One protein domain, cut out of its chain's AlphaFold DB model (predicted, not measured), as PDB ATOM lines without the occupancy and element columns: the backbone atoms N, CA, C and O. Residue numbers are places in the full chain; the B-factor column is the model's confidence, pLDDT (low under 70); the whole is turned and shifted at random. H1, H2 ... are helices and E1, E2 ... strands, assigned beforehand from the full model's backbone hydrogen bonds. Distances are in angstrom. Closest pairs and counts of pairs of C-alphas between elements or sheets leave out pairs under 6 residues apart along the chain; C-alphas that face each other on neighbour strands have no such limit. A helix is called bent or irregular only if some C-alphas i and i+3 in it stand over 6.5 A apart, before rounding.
ATOM      1  N   LYS A  17      53.831 -91.267 167.410       92.25
ATOM      2  CA  LYS A  17      53.369 -90.067 166.695       92.25
ATOM      3  C   LYS A  17      51.948 -90.255 166.187       92.25
ATOM      4  O   LYS A  17      51.697 -91.049 165.286       92.25
ATOM      5  N   VAL A  18      51.023 -89.471 166.729       94.50
ATOM      6  CA  VAL A  18      49.629 -89.433 166.283       94.50
ATOM      7  C   VAL A  18      49.403 -88.146 165.504       94.50
ATOM      8  O   VAL A  18      49.510 -87.053 166.053       94.50
ATOM      9  N   HIS A  19      49.078 -88.267 164.221       93.44
ATOM     10  CA  HIS A  19      48.845 -87.123 163.344       93.44
ATOM     11  C   HIS A  19      47.413 -86.621 163.516       93.44
ATOM     12  O   HIS A  19      46.461 -87.389 163.382       93.44
ATOM     13  N   ILE A  20      47.249 -85.334 163.802       94.06
ATOM     14  CA  ILE A  20      45.941 -84.693 163.896       94.06
ATOM     15  C   ILE A  20      45.624 -84.005 162.573       94.06
ATOM     16  O   ILE A  20      46.339 -83.105 162.136       94.06
ATOM     17  N   SER A  21      44.513 -84.405 161.960       91.12
ATOM     18  CA  SER A  21      43.966 -83.766 160.763       91.12
ATOM     19  C   SER A  21      42.447 -83.695 160.869       91.12
ATOM     20  O   SER A  21      41.795 -84.692 161.178       91.12
ATOM     21  N   ASN A  22      41.868 -82.509 160.656       89.12
ATOM     22  CA  ASN A  22      40.424 -82.254 160.782       89.12
ATOM     23  C   ASN A  22      39.814 -82.799 162.091       89.12
ATOM     24  O   ASN A  22      38.784 -83.474 162.071       89.12
ATOM     25  N   ASN A  23      40.472 -82.536 163.226       89.50
ATOM     26  CA  ASN A  23      40.091 -83.020 164.562       89.50
ATOM     27  C   ASN A  23      40.010 -84.553 164.695       89.50
ATOM     28  O   ASN A  23      39.391 -85.056 165.629       89.50
ATOM     29  N   LYS A  24      40.637 -85.307 163.787       93.12
ATOM     30  CA  LYS A  24      40.777 -86.761 163.880       93.12
ATOM     31  C   LYS A  24      42.225 -87.125 164.156       93.12
ATOM     32  O   LYS A  24      43.134 -86.589 163.528       93.12
ATOM     33  N   ALA A  25      42.407 -88.058 165.078       95.38
ATOM     34  CA  ALA A  25      43.700 -88.612 165.431       95.38
ATOM     35  C   ALA A  25      44.000 -89.842 164.577       95.38
ATOM     36  O   ALA A  25      43.269 -90.830 164.644       95.38
ATOM     37  N   LEU A  26      45.060 -89.771 163.776       95.00
ATOM     38  CA  LEU A  26      45.438 -90.768 162.783       95.00
ATOM     39  C   LEU A  26      46.795 -91.390 163.124       95.00
ATOM     40  O   LEU A  26      47.781 -90.694 163.366       95.00
ATOM     41  N   LEU A  27      46.843 -92.715 163.077       94.06
ATOM     42  CA  LEU A  27      48.051 -93.523 163.188       94.06
ATOM     43  C   LEU A  27      48.342 -94.204 161.853       94.06
ATOM     44  O   LEU A  27      47.490 -94.896 161.292       94.06
ATOM     45  N   TRP A  28      49.568 -94.027 161.366       91.56
ATOM     46  CA  TRP A  28      50.019 -94.567 160.081       91.56
ATOM     47  C   TRP A  28      50.960 -95.765 160.227       91.56
ATOM     48  O   TRP A  28      51.045 -96.584 159.316       91.56
ATOM     49  N   ASN A  29      51.664 -95.888 161.354       91.38
ATOM     50  CA  ASN A  29      52.640 -96.951 161.562       91.38
ATOM     51  C   ASN A  29      51.970 -98.218 162.114       91.38
ATOM     52  O   ASN A  29      51.377 -98.209 163.194       91.38
ATOM     53  N   ILE A  30      52.089 -99.322 161.375       90.75
ATOM     54  CA  ILE A  30      51.470-100.602 161.734       90.75
ATOM     55  C   ILE A  30      52.038-101.189 163.026       90.75
ATOM     56  O   ILE A  30      51.298-101.783 163.809       90.75
ATOM     57  N   GLU A  31      53.330-100.988 163.271       92.38
ATOM     58  CA  GLU A  31      54.003-101.545 164.438       92.38
ATOM     59  C   GLU A  31      53.585-100.807 165.718       92.38
ATOM     60  O   GLU A  31      53.319-101.431 166.743       92.38
ATOM     61  N   GLU A  32      53.412 -99.483 165.638       93.25
ATOM     62  CA  GLU A  32      52.883 -98.660 166.737       93.25
ATOM     63  C   GLU A  32      51.430 -99.038 167.054       93.25
ATOM     64  O   GLU A  32      51.061 -99.221 168.213       93.25
ATOM     65  N   ILE A  33      50.606 -99.228 166.018       93.94
ATOM     66  CA  ILE A  33      49.215 -99.678 166.163       93.94
ATOM     67  C   ILE A  33      49.153-101.042 166.849       93.94
ATOM     68  O   ILE A  33      48.360-101.246 167.772       93.94
ATOM     69  N   ARG A  34      49.986-101.982 166.396       93.50
ATOM     70  CA  ARG A  34      50.071-103.319 166.973       93.50
ATOM     71  C   ARG A  34      50.456-103.247 168.449       93.50
ATOM     72  O   ARG A  34      49.772-103.844 169.278       93.50
ATOM     73  N   PHE A  35      51.473-102.456 168.782       93.88
ATOM     74  CA  PHE A  35      51.932-102.273 170.156       93.88
ATOM     75  C   PHE A  35      50.848-101.674 171.068       93.88
ATOM     76  O   PHE A  35      50.651-102.150 172.188       93.88
ATOM     77  N   LEU A  36      50.106-100.667 170.595       94.06
ATOM     78  CA  LEU A  36      48.998-100.056 171.340       94.06
ATOM     79  C   LEU A  36      47.838-101.037 171.580       94.06
ATOM     80  O   LEU A  36      47.240-101.041 172.660       94.06
ATOM     81  N   ARG A  37      47.540-101.902 170.606       93.31
ATOM     82  CA  ARG A  37      46.509-102.946 170.724       93.31
ATOM     83  C   ARG A  37      46.897-104.040 171.709       93.31
ATOM     84  O   ARG A  37      46.084-104.402 172.559       93.31
ATOM     85  N   GLU A  38      48.121-104.547 171.596       92.75
ATOM     86  CA  GLU A  38      48.619-105.658 172.412       92.75
ATOM     87  C   GLU A  38      48.829-105.236 173.875       92.75
ATOM     88  O   GLU A  38      48.350-105.913 174.782       92.75
ATOM     89  N   ASN A  39      49.473-104.088 174.118       92.56
ATOM     90  CA  ASN A  39      49.889-103.695 175.471       92.56
ATOM     91  C   ASN A  39      48.898-102.764 176.183       92.56
ATOM     92  O   ASN A  39      48.802-102.782 177.410       92.56
ATOM     93  N   TYR A  40      48.143-101.955 175.433       93.69
ATOM     94  CA  TYR A  40      47.273-100.915 175.998       93.69
ATOM     95  C   TYR A  40      45.793-101.096 175.667       93.69
ATOM     96  O   TYR A  40      45.001-100.240 176.046       93.69
ATOM     97  N   ARG A  41      45.385-102.192 175.011       95.44
ATOM     98  CA  ARG A  41      43.974-102.485 174.678       95.44
ATOM     99  C   ARG A  41      43.269-101.364 173.901       95.44
ATOM    100  O   ARG A  41      42.052-101.216 173.990       95.44
ATOM    101  N   ILE A  42      44.028-100.569 173.150       95.38
ATOM    102  CA  ILE A  42      43.488 -99.508 172.296       95.38
ATOM    103  C   ILE A  42      43.016-100.150 171.008       95.38
ATOM    104  O   ILE A  42      43.819-100.760 170.311       95.38
ATOM    105  N   VAL A  43      41.731-100.043 170.689       92.62
ATOM    106  CA  VAL A  43      41.181-100.738 169.525       92.62
ATOM    107  C   VAL A  43      41.323 -99.860 168.290       92.62
ATOM    108  O   VAL A  43      41.883-100.319 167.292       92.62
ATOM    109  N   GLY A  44      40.868 -98.606 168.352       91.88
ATOM    110  CA  GLY A  44      40.768 -97.720 167.194       91.88
ATOM    111  C   GLY A  44      39.917 -98.286 166.042       91.88
ATOM    112  O   GLY A  44      39.405 -99.408 166.078       91.88
ATOM    113  N   SER A  45      39.782 -97.513 164.967       90.88
ATOM    114  CA  SER A  45      39.089 -97.921 163.742       90.88
ATOM    115  C   SER A  45      39.938 -97.618 162.518       90.88
ATOM    116  O   SER A  45      40.285 -96.469 162.260       90.88
ATOM    117  N   PHE A  46      40.241 -98.640 161.726       90.50
ATOM    118  CA  PHE A  46      40.873 -98.461 160.421       90.50
ATOM    119  C   PHE A  46      39.930 -97.747 159.453       90.50
ATOM    120  O   PHE A  46      38.720 -97.986 159.481       90.50
ATOM    121  N   ILE A  47      40.486 -96.866 158.622       87.06
ATOM    122  CA  ILE A  47      39.736 -96.117 157.612       87.06
ATOM    123  C   ILE A  47      40.302 -96.360 156.212       87.06
ATOM    124  O   ILE A  47      41.487 -96.616 156.032       87.06
ATOM    125  N   GLY A  48      39.437 -96.238 155.206       77.56
ATOM    126  CA  GLY A  48      39.800 -96.379 153.794       77.56
ATOM    127  C   GLY A  48      39.603 -97.794 153.248       77.56
ATOM    128  O   GLY A  48      39.873 -98.785 153.924       77.56
ATOM    129  N   CYS A  49      39.116 -97.884 152.009       72.69
ATOM    130  CA  CYS A  49      38.905 -99.151 151.308       72.69
ATOM    131  C   CYS A  49      40.216 -99.682 150.719       72.69
ATOM    132  O   CYS A  49      41.123 -98.921 150.378       72.69
ATOM    133  N   LEU A  50      40.294-100.996 150.516       74.31
ATOM    134  CA  LEU A  50      41.385-101.581 149.742       74.31
ATOM    135  C   LEU A  50      41.296-101.090 148.284       74.31
ATOM    136  O   LEU A  50      40.256-101.295 147.655       74.31
ATOM    137  N   PRO A  51      42.369-100.524 147.691       68.38
ATOM    138  CA  PRO A  51      42.322 -99.977 146.329       68.38
ATOM    139  C   PRO A  51      41.867-100.980 145.260       68.38
ATOM    140  O   PRO A  51      41.276-100.601 144.256       68.38
ATOM    141  N   ARG A  52      42.126-102.277 145.476       71.00
ATOM    142  CA  ARG A  52      41.715-103.356 144.561       71.00
ATOM    143  C   ARG A  52      40.241-103.757 144.698       71.00
ATOM    144  O   ARG A  52      39.728-104.413 143.800       71.00
ATOM    145  N   TYR A  53      39.580-103.379 145.792       73.81
ATOM    146  CA  TYR A  53      38.208-103.776 146.123       73.81
ATOM    147  C   TYR A  53      37.434-102.593 146.744       73.81
ATOM    148  O   TYR A  53      37.115-102.613 147.932       73.81
ATOM    149  N   PRO A  54      37.119-101.544 145.959       65.31
ATOM    150  CA  PRO A  54      36.555-100.291 146.475       65.31
ATOM    151  C   PRO A  54      35.148-100.425 147.081       65.31
ATOM    152  O   PRO A  54      34.771 -99.615 147.919       65.31
ATOM    153  N   LEU A  55      34.382-101.451 146.688       75.38
ATOM    154  CA  LEU A  55      33.034-101.723 147.210       75.38
ATOM    155  C   LEU A  55      33.037-102.569 148.497       75.38
ATOM    156  O   LEU A  55      31.977-102.883 149.036       75.38
ATOM    157  N   GLN A  56      34.212-102.976 148.987       73.88
ATOM    158  CA  GLN A  56      34.324-103.784 150.192       73.88
ATOM    159  C   GLN A  56      34.409-102.894 151.438       73.88
ATOM    160  O   GLN A  56      35.466-102.361 151.760       73.88
ATOM    161  N   ASN A  57      33.321-102.838 152.206       70.38
ATOM    162  CA  ASN A  57      33.256-102.104 153.480       70.38
ATOM    163  C   ASN A  57      33.570-102.980 154.712       70.38
ATOM    164  O   ASN A  57      33.243-102.616 155.839       70.38
ATOM    165  N   GLN A  58      34.145-104.171 154.512       73.75
ATOM    166  CA  GLN A  58      34.433-105.114 155.601       73.75
ATOM    167  C   GLN A  58      35.893-105.072 156.069       73.75
ATOM    168  O   GLN A  58      36.154-105.287 157.252       73.75
ATOM    169  N   LEU A  59      36.834-104.814 155.155       73.00
ATOM    170  CA  LEU A  59      38.264-104.722 155.445       73.00
ATOM    171  C   LEU A  59      38.742-103.313 155.114       73.00
ATOM    172  O   LEU A  59      38.674-102.893 153.959       73.00
ATOM    173  N   PHE A  60      39.242-102.617 156.130       83.88
ATOM    174  CA  PHE A  60      39.803-101.280 155.993       83.88
ATOM    175  C   PHE A  60      41.322-101.310 156.148       83.88
ATOM    176  O   PHE A  60      41.871-102.178 156.831       83.88
ATOM    177  N   GLY A  61      41.986-100.378 155.472       85.88
ATOM    178  CA  GLY A  61      43.434-100.213 155.515       85.88
ATOM    179  C   GLY A  61      43.891 -99.176 156.539       85.88
ATOM    180  O   GLY A  61      43.121 -98.681 157.355       85.88
ATOM    181  N   LEU A  62      45.178 -98.843 156.476       88.88
ATOM    182  CA  LEU A  62      45.711 -97.659 157.144       88.88
ATOM    183  C   LEU A  62      45.131 -96.381 156.511       88.88
ATOM    184  O   LEU A  62      44.876 -96.371 155.302       88.88
ATOM    185  N   PRO A  63      45.004 -95.291 157.284       91.75
ATOM    186  CA  PRO A  63      45.410 -95.146 158.688       91.75
ATOM    187  C   PRO A  63      44.391 -95.711 159.690       91.75
ATOM    188  O   PRO A  63      43.225 -95.943 159.371       91.75
ATOM    189  N   MET A  64      44.823 -95.904 160.937       93.44
ATOM    190  CA  MET A  64      43.919 -96.164 162.060       93.44
ATOM    191  C   MET A  64      43.520 -94.844 162.714       93.44
ATOM    192  O   MET A  64      44.377 -94.079 163.143       93.44
ATOM    193  N   THR A  65      42.220 -94.583 162.804       94.88
ATOM    194  CA  THR A  65      41.670 -93.456 163.560       94.88
ATOM    195  C   THR A  65      41.432 -93.869 165.009       94.88
ATOM    196  O   THR A  65      40.875 -94.940 165.254       94.88
ATOM    197  N   LEU A  66      41.835 -93.030 165.959       95.38
ATOM    198  CA  LEU A  66      41.567 -93.222 167.384       95.38
ATOM    199  C   LEU A  66      40.301 -92.479 167.819       95.38
ATOM    200  O   LEU A  66      39.973 -91.422 167.274       95.38
ATOM    201  N   LEU A  67      39.621 -93.017 168.827       94.38
ATOM    202  CA  LEU A  67      38.570 -92.313 169.559       94.38
ATOM    203  C   LEU A  67      39.155 -91.173 170.385       94.38
ATOM    204  O   LEU A  67      40.318 -91.205 170.792       94.38
ATOM    205  N   ASN A  68      38.331 -90.181 170.705       94.81
ATOM    206  CA  ASN A  68      38.810 -89.044 171.481       94.81
ATOM    207  C   ASN A  68      39.223 -89.467 172.899       94.81
ATOM    208  O   ASN A  68      40.243 -89.013 173.419       94.81
ATOM    209  N   GLU A  69      38.467 -90.395 173.484       95.06
ATOM    210  CA  GLU A  69      38.741 -91.023 174.769       95.06
ATOM    211  C   GLU A  69      40.087 -91.765 174.759       95.06
ATOM    212  O   GLU A  69      40.874 -91.626 175.698       95.06
ATOM    213  N   GLU A  70      40.368 -92.514 173.684       95.62
ATOM    214  CA  GLU A  70      41.633 -93.230 173.477       95.62
ATOM    215  C   GLU A  70      42.807 -92.247 173.422       95.62
ATOM    216  O   GLU A  70      43.800 -92.432 174.125       95.62
ATOM    217  N   VAL A  71      42.677 -91.170 172.643       95.69
ATOM    218  CA  VAL A  71      43.712 -90.135 172.499       95.69
ATOM    219  C   VAL A  71      44.028 -89.484 173.840       95.69
ATOM    220  O   VAL A  71      45.191 -89.385 174.227       95.69
ATOM    221  N   THR A  72      43.005 -89.064 174.586       94.38
ATOM    222  CA  THR A  72      43.206 -88.424 175.890       94.38
ATOM    223  C   THR A  72      43.795 -89.383 176.917       94.38
ATOM    224  O   THR A  72      44.676 -88.973 177.675       94.38
ATOM    225  N   LEU A  73      43.376 -90.652 176.926       95.00
ATOM    226  CA  LEU A  73      43.966 -91.663 177.802       95.00
ATOM    227  C   LEU A  73      45.457 -91.842 177.490       95.00
ATOM    228  O   LEU A  73      46.284 -91.812 178.402       95.00
ATOM    229  N   LEU A  74      45.806 -91.995 176.211       95.31
ATOM    230  CA  LEU A  74      47.184 -92.198 175.769       95.31
ATOM    231  C   LEU A  74      48.080 -90.986 176.053       95.31
ATOM    232  O   LEU A  74      49.200 -91.172 176.533       95.31
ATOM    233  N   LEU A  75      47.581 -89.764 175.841       94.44
ATOM    234  CA  LEU A  75      48.279 -88.529 176.217       94.44
ATOM    235  C   LEU A  75      48.495 -88.436 177.723       94.44
ATOM    236  O   LEU A  75      49.595 -88.139 178.171       94.44
ATOM    237  N   SER A  76      47.468 -88.742 178.523       92.38
ATOM    238  CA  SER A  76      47.580 -88.692 179.988       92.38
ATOM    239  C   SER A  76      48.625 -89.667 180.543       92.38
ATOM    240  O   SER A  76      49.178 -89.435 181.613       92.38
ATOM    241  N   LYS A  77      48.911 -90.746 179.804       91.94
ATOM    242  CA  LYS A  77      49.941 -91.739 180.131       91.94
ATOM    243  C   LYS A  77      51.307 -91.434 179.502       91.94
ATOM    244  O   LYS A  77      52.235 -92.201 179.733       91.94
ATOM    245  N   GLY A  78      51.433 -90.370 178.703       92.88
ATOM    246  CA  GLY A  78      52.673 -90.014 178.006       92.88
ATOM    247  C   GLY A  78      53.090 -91.012 176.919       92.88
ATOM    248  O   GLY A  78      54.272 -91.148 176.622       92.88
ATOM    249  N   LEU A  79      52.136 -91.757 176.350       93.75
ATOM    250  CA  LEU A  79      52.416 -92.814 175.368       93.75
ATOM    251  C   LEU A  79      52.441 -92.307 173.931       93.75
ATOM    252  O   LEU A  79      52.966 -92.987 173.050       93.75
ATOM    253  N   ILE A  80      51.845 -91.142 173.691       95.25
ATOM    254  CA  ILE A  80      51.742 -90.537 172.370       95.25
ATOM    255  C   ILE A  80      52.102 -89.059 172.426       95.25
ATOM    256  O   ILE A  80      51.945 -88.409 173.457       95.25
ATOM    257  N   ILE A  81      52.518 -88.542 171.279       94.31
ATOM    258  CA  ILE A  81      52.607 -87.117 170.978       94.31
ATOM    259  C   ILE A  81      51.656 -86.802 169.824       94.31
ATOM    260  O   ILE A  81      51.557 -87.567 168.860       94.31
ATOM    261  N   LEU A  82      50.942 -85.682 169.925       94.56
ATOM    262  CA  LEU A  82      50.067 -85.194 168.864       94.56
ATOM    263  C   LEU A  82      50.850 -84.308 167.912       94.56
ATOM    264  O   LEU A  82      51.379 -83.296 168.349       94.56
ATOM    265  N   VAL A  83      50.875 -84.649 166.630       92.75
ATOM    266  CA  VAL A  83      51.519 -83.869 165.570       92.75
ATOM    267  C   VAL A  83      50.450 -83.109 164.785       92.75
ATOM    268  O   VAL A  83      49.487 -83.716 164.316       92.75
ATOM    269  N   ASP A  84      50.599 -81.795 164.625       91.69
ATOM    270  CA  ASP A  84      49.740 -80.992 163.745       91.69
ATOM    271  C   ASP A  84      50.151 -81.216 162.288       91.69
ATOM    272  O   ASP A  84      51.160 -80.678 161.824       91.69
ATOM    273  N   ASP A  85      49.377 -82.019 161.560       87.88
ATOM    274  CA  ASP A  85      49.711 -82.415 160.191       87.88
ATOM    275  C   ASP A  85      49.722 -81.207 159.239       87.88
ATOM    276  O   ASP A  85      50.602 -81.070 158.389       87.88
ATOM    277  N   LYS A  86      48.803 -80.252 159.445       85.69
ATOM    278  CA  LYS A  86      48.679 -79.058 158.600       85.69
ATOM    279  C   LYS A  86      49.876 -78.126 158.760       85.69
ATOM    280  O   LYS A  86      50.334 -77.567 157.769       85.69
ATOM    281  N   LYS A  87      50.369 -77.932 159.987       85.88
ATOM    282  CA  LYS A  87      51.546 -77.080 160.241       85.88
ATOM    283  C   LYS A  87      52.866 -77.789 159.943       85.88
ATOM    284  O   LYS A  87      53.850 -77.124 159.622       85.88
ATOM    285  N   SER A  88      52.895 -79.117 160.046       86.94
ATOM    286  CA  SER A  88      54.094 -79.918 159.761       86.94
ATOM    287  C   SER A  88      54.456 -79.919 158.278       86.94
ATOM    288  O   SER A  88      55.630 -80.053 157.938       86.94
ATOM    289  N   HIS A  89      53.474 -79.723 157.397       85.69
ATOM    290  CA  HIS A  89      53.692 -79.583 155.964       85.69
ATOM    291  C   HIS A  89      53.840 -78.116 155.558       85.69
ATOM    292  O   HIS A  89      52.888 -77.339 155.573       85.69
ATOM    293  N   GLN A  90      55.055 -77.744 155.163       87.00
ATOM    294  CA  GLN A  90      55.355 -76.422 154.630       87.00
ATOM    295  C   GLN A  90      55.211 -76.418 153.107       87.00
ATOM    296  O   GLN A  90      55.391 -77.443 152.447       87.00
ATOM    297  N   ASN A 204      59.641 -81.915 161.195       69.00
ATOM    298  CA  ASN A 204      59.408 -82.852 162.287       69.00
ATOM    299  C   ASN A 204      59.595 -82.236 163.690       69.00
ATOM    300  O   ASN A 204      59.225 -82.867 164.677       69.00
ATOM    301  N   ASN A 205      60.185 -81.043 163.811       66.94
ATOM    302  CA  ASN A 205      60.794 -80.642 165.081       66.94
ATOM    303  C   ASN A 205      59.950 -79.708 165.959       66.94
ATOM    304  O   ASN A 205      60.272 -79.585 167.135       66.94
ATOM    305  N   GLU A 206      58.865 -79.100 165.464       68.88
ATOM    306  CA  GLU A 206      58.236 -77.974 166.194       68.88
ATOM    307  C   GLU A 206      56.701 -77.989 166.269       68.88
ATOM    308  O   GLU A 206      56.111 -77.116 166.897       68.88
ATOM    309  N   ASN A 207      56.033 -78.983 165.682       85.00
ATOM    310  CA  ASN A 207      54.567 -79.024 165.616       85.00
ATOM    311  C   ASN A 207      53.968 -80.221 166.357       85.00
ATOM    312  O   ASN A 207      52.986 -80.805 165.896       85.00
ATOM    313  N   TRP A 208      54.571 -80.613 167.480       89.81
ATOM    314  CA  TRP A 208      54.081 -81.720 168.291       89.81
ATOM    315  C   TRP A 208      53.819 -81.319 169.743       89.81
ATOM    316  O   TRP A 208      54.461 -80.423 170.285       89.81
ATOM    317  N   PHE A 209      52.853 -81.992 170.368       91.44
ATOM    318  CA  PHE A 209      52.396 -81.722 171.729       91.44
ATOM    319  C   PHE A 209      52.292 -83.029 172.517       91.44
ATOM    320  O   PHE A 209      51.646 -83.979 172.079       91.44
ATOM    321  N   ASP A 210      52.920 -83.069 173.687       91.06
ATOM    322  CA  ASP A 210      52.934 -84.214 174.610       91.06
ATOM    323  C   ASP A 210      51.819 -84.176 175.660       91.06
ATOM    324  O   ASP A 210      51.458 -85.196 176.243       91.06
ATOM    325  N   SER A 211      51.257 -82.994 175.898       91.19
ATOM    326  CA  SER A 211      50.345 -82.733 176.999       91.19
ATOM    327  C   SER A 211      49.017 -82.208 176.482       91.19
ATOM    328  O   SER A 211      48.942 -81.413 175.544       91.19
ATOM    329  N   ILE A 212      47.930 -82.575 177.158       90.00
ATOM    330  CA  ILE A 212      46.601 -82.086 176.776       90.00
ATOM    331  C   ILE A 212      46.483 -80.563 176.908       90.00
ATOM    332  O   ILE A 212      45.802 -79.924 176.114       90.00
ATOM    333  N   ASN A 213      47.179 -79.964 177.878       90.69
ATOM    334  CA  ASN A 213      47.164 -78.519 178.098       90.69
ATOM    335  C   ASN A 213      47.877 -77.764 176.967       90.69
ATOM    336  O   ASN A 213      47.345 -76.769 176.479       90.69
ATOM    337  N   THR A 214      49.034 -78.256 176.514       91.31
ATOM    338  CA  THR A 214      49.793 -77.638 175.414       91.31
ATOM    339  C   THR A 214      49.053 -77.800 174.085       91.31
ATOM    340  O   THR A 214      48.941 -76.838 173.322       91.31
ATOM    341  N   ALA A 215      48.437 -78.964 173.851       90.75
ATOM    342  CA  ALA A 215      47.590 -79.202 172.683       90.75
ATOM    343  C   ALA A 215      46.326 -78.316 172.667       90.75
ATOM    344  O   ALA A 215      45.937 -77.823 171.603       90.75
ATOM    345  N   LYS A 216      45.714 -78.063 173.836       90.81
ATOM    346  CA  LYS A 216      44.577 -77.137 173.993       90.81
ATOM    347  C   LYS A 216      44.968 -75.690 173.706       90.81
ATOM    348  O   LYS A 216      44.270 -75.021 172.954       90.81
ATOM    349  N   GLN A 217      46.089 -75.220 174.256       90.25
ATOM    350  CA  GLN A 217      46.596 -73.858 174.025       90.25
ATOM    351  C   GLN A 217      46.850 -73.573 172.537       90.25
ATOM    352  O   GLN A 217      46.624 -72.460 172.071       90.25
ATOM    353  N   ASN A 218      47.273 -74.589 171.784       89.00
ATOM    354  CA  ASN A 218      47.558 -74.481 170.354       89.00
ATOM    355  C   ASN A 218      46.343 -74.752 169.451       89.00
ATOM    356  O   ASN A 218      46.503 -74.815 168.230       89.00
ATOM    357  N   ASN A 219      45.146 -74.911 170.033       89.69
ATOM    358  CA  ASN A 219      43.905 -75.276 169.342       89.69
ATOM    359  C   ASN A 219      44.017 -76.549 168.483       89.69
ATOM    360  O   ASN A 219      43.240 -76.726 167.548       89.69
ATOM    361  N   LEU A 220      44.967 -77.440 168.792       90.38
ATOM    362  CA  LEU A 220      45.126 -78.695 168.058       90.38
ATOM    363  C   LEU A 220      44.148 -79.754 168.561       90.38
ATOM    364  O   LEU A 220      43.527 -80.467 167.777       90.38
ATOM    365  N   TRP A 221      44.018 -79.862 169.885       91.44
ATOM    366  CA  TRP A 221      43.172 -80.864 170.519       91.44
ATOM    367  C   TRP A 221      42.426 -80.271 171.705       91.44
ATOM    368  O   TRP A 221      43.004 -79.987 172.751       91.44
ATOM    369  N   ILE A 222      41.123 -80.066 171.529       90.94
ATOM    370  CA  ILE A 222      40.283 -79.345 172.496       90.94
ATOM    371  C   ILE A 222      39.507 -80.319 173.405       90.94
ATOM    372  O   ILE A 222      39.076 -79.951 174.499       90.94
ATOM    373  N   TRP A 223      39.371 -81.584 173.000       92.69
ATOM    374  CA  TRP A 223      38.613 -82.596 173.735       92.69
ATOM    375  C   TRP A 223      39.384 -83.105 174.975       92.69
ATOM    376  O   TRP A 223      40.598 -83.292 174.891       92.69
ATOM    377  N   PRO A 224      38.728 -83.358 176.125       93.19
ATOM    378  CA  PRO A 224      37.316 -83.103 176.412       93.19
ATOM    379  C   PRO A 224      37.076 -81.620 176.742       93.19
ATOM    380  O   PRO A 224      37.877 -81.003 177.459       93.19
ATOM    381  N   SER A 225      35.975 -81.057 176.231       91.38
ATOM    382  CA  SER A 225      35.590 -79.651 176.444       91.38
ATOM    383  C   SER A 225      34.239 -79.494 177.141       91.38
ATOM    384  O   SER A 225      34.083 -78.597 177.964       91.38
ATOM    385  N   THR A 226      33.274 -80.374 176.863       95.19
ATOM    386  CA  THR A 226      31.945 -80.328 177.486       95.19
ATOM    387  C   THR A 226      31.844 -81.247 178.708       95.19
ATOM    388  O   THR A 226      32.618 -82.193 178.868       95.19
ATOM    389  N   LEU A 227      30.839 -81.026 179.567       95.75
ATOM    390  CA  LEU A 227      30.538 -81.941 180.680       95.75
ATOM    391  C   LEU A 227      30.269 -83.373 180.195       95.75
ATOM    392  O   LEU A 227      30.708 -84.327 180.837       95.75
ATOM    393  N   LYS A 228      29.600 -83.520 179.043       94.94
ATOM    394  CA  LYS A 228      29.336 -84.818 178.410       94.94
ATOM    395  C   LYS A 228      30.640 -85.512 178.008       94.94
ATOM    396  O   LYS A 228      30.800 -86.693 178.294       94.94
ATOM    397  N   ASP A 229      31.585 -84.784 177.418       94.56
ATOM    398  CA  ASP A 229      32.897 -85.330 177.038       94.56
ATOM    399  C   ASP A 229      33.694 -85.795 178.255       94.56
ATOM    400  O   ASP A 229      34.277 -86.875 178.256       94.56
ATOM    401  N   ILE A 230      33.678 -84.999 179.328       95.31
ATOM    402  CA  ILE A 230      34.347 -85.350 180.584       95.31
ATOM    403  C   ILE A 230      33.736 -86.629 181.174       95.31
ATOM    404  O   ILE A 230      34.468 -87.490 181.662       95.31
ATOM    405  N   GLN A 231      32.409 -86.778 181.130       95.75
ATOM    406  CA  GLN A 231      31.733 -87.999 181.573       95.75
ATOM    407  C   GLN A 231      32.090 -89.198 180.687       95.75
ATOM    408  O   GLN A 231      32.463 -90.239 181.229       95.75
ATOM    409  N   LYS A 232      32.054 -89.046 179.354       93.94
ATOM    410  CA  LYS A 232      32.475 -90.089 178.404       93.94
ATOM    411  C   LYS A 232      33.904 -90.554 178.693       93.94
ATOM    412  O   LYS A 232      34.127 -91.751 178.864       93.94
ATOM    413  N   TYR A 233      34.842 -89.619 178.860       95.56
ATOM    414  CA  TYR A 233      36.227 -89.932 179.210       95.56
ATOM    415  C   TYR A 233      36.342 -90.708 180.526       95.56
ATOM    416  O   TYR A 233      37.060 -91.703 180.599       95.56
ATOM    417  N   LYS A 234      35.639 -90.267 181.577       96.12
ATOM    418  CA  LYS A 234      35.677 -90.929 182.889       96.12
ATOM    419  C   LYS A 234      35.148 -92.358 182.820       96.12
ATOM    420  O   LYS A 234      35.787 -93.252 183.363       96.12
ATOM    421  N   ILE A 235      34.024 -92.570 182.134       95.69
ATOM    422  CA  ILE A 235      33.439 -93.903 181.929       95.69
ATOM    423  C   ILE A 235      34.406 -94.784 181.136       95.69
ATOM    424  O   ILE A 235      34.687 -95.908 181.542       95.69
ATOM    425  N   TYR A 236      34.959 -94.256 180.041       95.88
ATOM    426  CA  TYR A 236      35.938 -94.968 179.228       95.88
ATOM    427  C   TYR A 236      37.163 -95.384 180.054       95.88
ATOM    428  O   TYR A 236      37.554 -96.547 180.046       95.88
ATOM    429  N   SER A 237      37.742 -94.447 180.809       95.75
ATOM    430  CA  SER A 237      38.919 -94.684 181.649       95.75
ATOM    431  C   SER A 237      38.649 -95.721 182.744       95.75
ATOM    432  O   SER A 237      39.463 -96.621 182.946       95.75
ATOM    433  N   ASP A 238      37.491 -95.662 183.410       97.38
ATOM    434  CA  ASP A 238      37.088 -96.649 184.422       97.38
ATOM    435  C   ASP A 238      36.953 -98.063 183.835       97.38
ATOM    436  O   ASP A 238      37.553 -99.015 184.340       97.38
ATOM    437  N   LEU A 239      36.231 -98.209 182.721       96.62
ATOM    438  CA  LEU A 239      36.066 -99.496 182.039       96.62
ATOM    439  C   LEU A 239      37.403-100.046 181.523       96.62
ATOM    440  O   LEU A 239      37.687-101.238 181.660       96.62
ATOM    441  N   TRP A 240      38.259 -99.179 180.986       96.62
ATOM    442  CA  TRP A 240      39.584 -99.565 180.519       96.62
ATOM    443  C   TRP A 240      40.491-100.037 181.668       96.62
ATOM    444  O   TRP A 240      41.207-101.036 181.518       96.62
ATOM    445  N   ASN A 241      40.439 -99.366 182.827       95.94
ATOM    446  CA  ASN A 241      41.174 -99.760 184.036       95.94
ATOM    447  C   ASN A 241      40.688-101.105 184.592       95.94
ATOM    448  O   ASN A 241      41.491-101.877 185.108       95.94
ATOM    449  N   LYS A 242      39.400-101.424 184.423       97.06
ATOM    450  CA  LYS A 242      38.824-102.742 184.741       97.06
ATOM    451  C   LYS A 242      39.229-103.850 183.758       97.06
ATOM    452  O   LYS A 242      38.862-105.000 183.964       97.06
ATOM    453  N   GLY A 243      39.986-103.524 182.708       95.69
ATOM    454  CA  GLY A 243      40.512-104.492 181.743       95.69
ATOM    455  C   GLY A 243      39.624-104.732 180.521       95.69
ATOM    456  O   GLY A 243      39.934-105.614 179.722       95.69
ATOM    457  N   TYR A 244      38.550-103.959 180.339       95.19
ATOM    458  CA  TYR A 244      37.674-104.101 179.175       95.19
ATOM    459  C   TYR A 244      38.276-103.476 177.908       95.19
ATOM    460  O   TYR A 244      39.059-102.526 177.965       95.19
ATOM    461  N   TYR A 245      37.856-104.006 176.756       93.56
ATOM    462  CA  TYR A 245      38.076-103.411 175.438       93.56
ATOM    463  C   TYR A 245      36.842-102.603 175.050       93.56
ATOM    464  O   TYR A 245      35.717-103.091 175.154       93.56
ATOM    465  N   ILE A 246      37.054-101.375 174.592       92.81
ATOM    466  CA  ILE A 246      35.983-100.428 174.279       92.81
ATOM    467  C   ILE A 246      36.133-100.021 172.814       92.81
ATOM    468  O   ILE A 246      37.242 -99.858 172.316       92.81
ATOM    469  N   THR A 247      35.014 -99.895 172.105       89.75
ATOM    470  CA  THR A 247      34.976 -99.501 170.688       89.75
ATOM    471  C   THR A 247      33.882 -98.459 170.480       89.75
ATOM    472  O   THR A 247      33.039 -98.289 171.361       89.75
ATOM    473  N   SER A 248      33.839 -97.805 169.313       84.06
ATOM    474  CA  SER A 248      32.756 -96.864 168.967       84.06
ATOM    475  C   SER A 248      31.369 -97.507 168.942       84.06
ATOM    476  O   SER A 248      30.363 -96.812 168.950       84.06
ATOM    477  N   GLY A 249      31.284 -98.840 168.854       83.94
ATOM    478  CA  GLY A 249      30.002 -99.535 168.800       83.94
ATOM    479  C   GLY A 249      29.183 -99.245 167.538       83.94
ATOM    480  O   GLY A 249      28.025 -99.641 167.490       83.94
ATOM    481  N   ILE A 250      29.760 -98.630 166.494       80.06
ATOM    482  CA  ILE A 250      29.016 -98.197 165.294       80.06
ATOM    483  C   ILE A 250      28.264 -99.339 164.592       80.06
ATOM    484  O   ILE A 250      27.184 -99.148 164.043       80.06
ATOM    485  N   LYS A 251      28.788-100.571 164.671       76.44
ATOM    486  CA  LYS A 251      28.127-101.779 164.140       76.44
ATOM    487  C   LYS A 251      26.879-102.201 164.923       76.44
ATOM    488  O   LYS A 251      26.089-102.990 164.420       76.44
ATOM    489  N   PHE A 252      26.721-101.694 166.139       81.69
ATOM    490  CA  PHE A 252      25.623-101.986 167.054       81.69
ATOM    491  C   PHE A 252      24.728-100.757 167.282       81.69
ATOM    492  O   PHE A 252      23.955-100.736 168.234       81.69
ATOM    493  N   GLY A 253      24.839 -99.731 166.426       77.62
ATOM    494  CA  GLY A 253      24.090 -98.478 166.568       77.62
ATOM    495  C   GLY A 253      24.634 -97.537 167.648       77.62
ATOM    496  O   GLY A 253      23.910 -96.652 168.093       77.62
TER     497      GLY A 253
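AT A GLANCE: This is residues 17 to 90 and 204 to 253 of the 255 residues of the protein "tRNA-intron lyase" of Rhizophagus irregularis (UniProt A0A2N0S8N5). A small twisted sheet of four short strands has H2 packed over it, and H5, the longest helix, packs on H2 away from the sheet. H1, H3 and H4 graze the sheet, and a long loop, residues 41 to 63, reaches far from this body. The printed part has 124 residues, 62 of them in named elements, in the order E1 E2 H1 E3 H2 E4 H3 H4 H5. The sheet, E3 E2 E1 E4, is mixed, and the class is mixed, helices and strands. The whole is compact, with a radius of gyration of the C-alphas of 15.0 A and spans of 42 by 42 by 26 A.

IN THESE COORDINATES: The sheet holds E1, residues 17 to 21, 12.8 A long from C-alpha 17 at (53.369, -90.067, 166.695); E2, residues 24 to 27; E3, residues 64 to 66; and E4, residues 80 to 84, 13.0 A. The helices are H1, residues 30 to 40, 14.9 A; H2, residues 68 to 76, 12.2 A; H3, residues 85 to 88; H4, residues 212 to 217; and H5, residues 227 to 241, 21.0 A, ending with C-alpha 241 at (41.174, -99.760, 184.036).

HOW THE PARTS SIT: E1 and E2 form a hairpin, antiparallel, with N 26 and O 19 2.8 A apart. E3 is antiparallel to E2, with N 27 and O 64 at 2.8 A. E4 is parallel to E1, with N 20 and O 83 at 2.8 A. From edge to edge the strands' lines turn by 102 degrees. E3, H2 and E4 form a split strand-helix-strand unit, two strands running the same way with E2 and E1 between them, and its crossover is right-handed. H2 is on the sheet at a height of 7.8 A. H2 and H5 touch, through residues 232 to 237 of H5 alone; their closest C-alphas, of Glu 69 and Tyr 233, are 5.2 A apart. They run the same way at a steep tilt of 67 degrees, only just short of about perpendicular. H2 and H4 only just touch, with 3 pairs of C-alphas within 8 A, the closest being Leu 75 and Ile 212 at 6.7 A. H5 is not on the sheet; H1 is apart from H2 and H5. In H1, H2, H4 and H5 every O i to N i+4 pair is within hydrogen-bond range; H3 is too short for one.

THE WHOLE: The farthest C-alphas, of Arg 52 and Leu 227, are 43.5 A apart. Residues 91 to 203 are not printed, and C-alphas 90 and 204 are 10.8 A apart across the cut. The link from H1 to E3 is long, 23 residues. The mean pLDDT of the printed part is 89.5; residues 51, 54 and 204 to 206 are under 70.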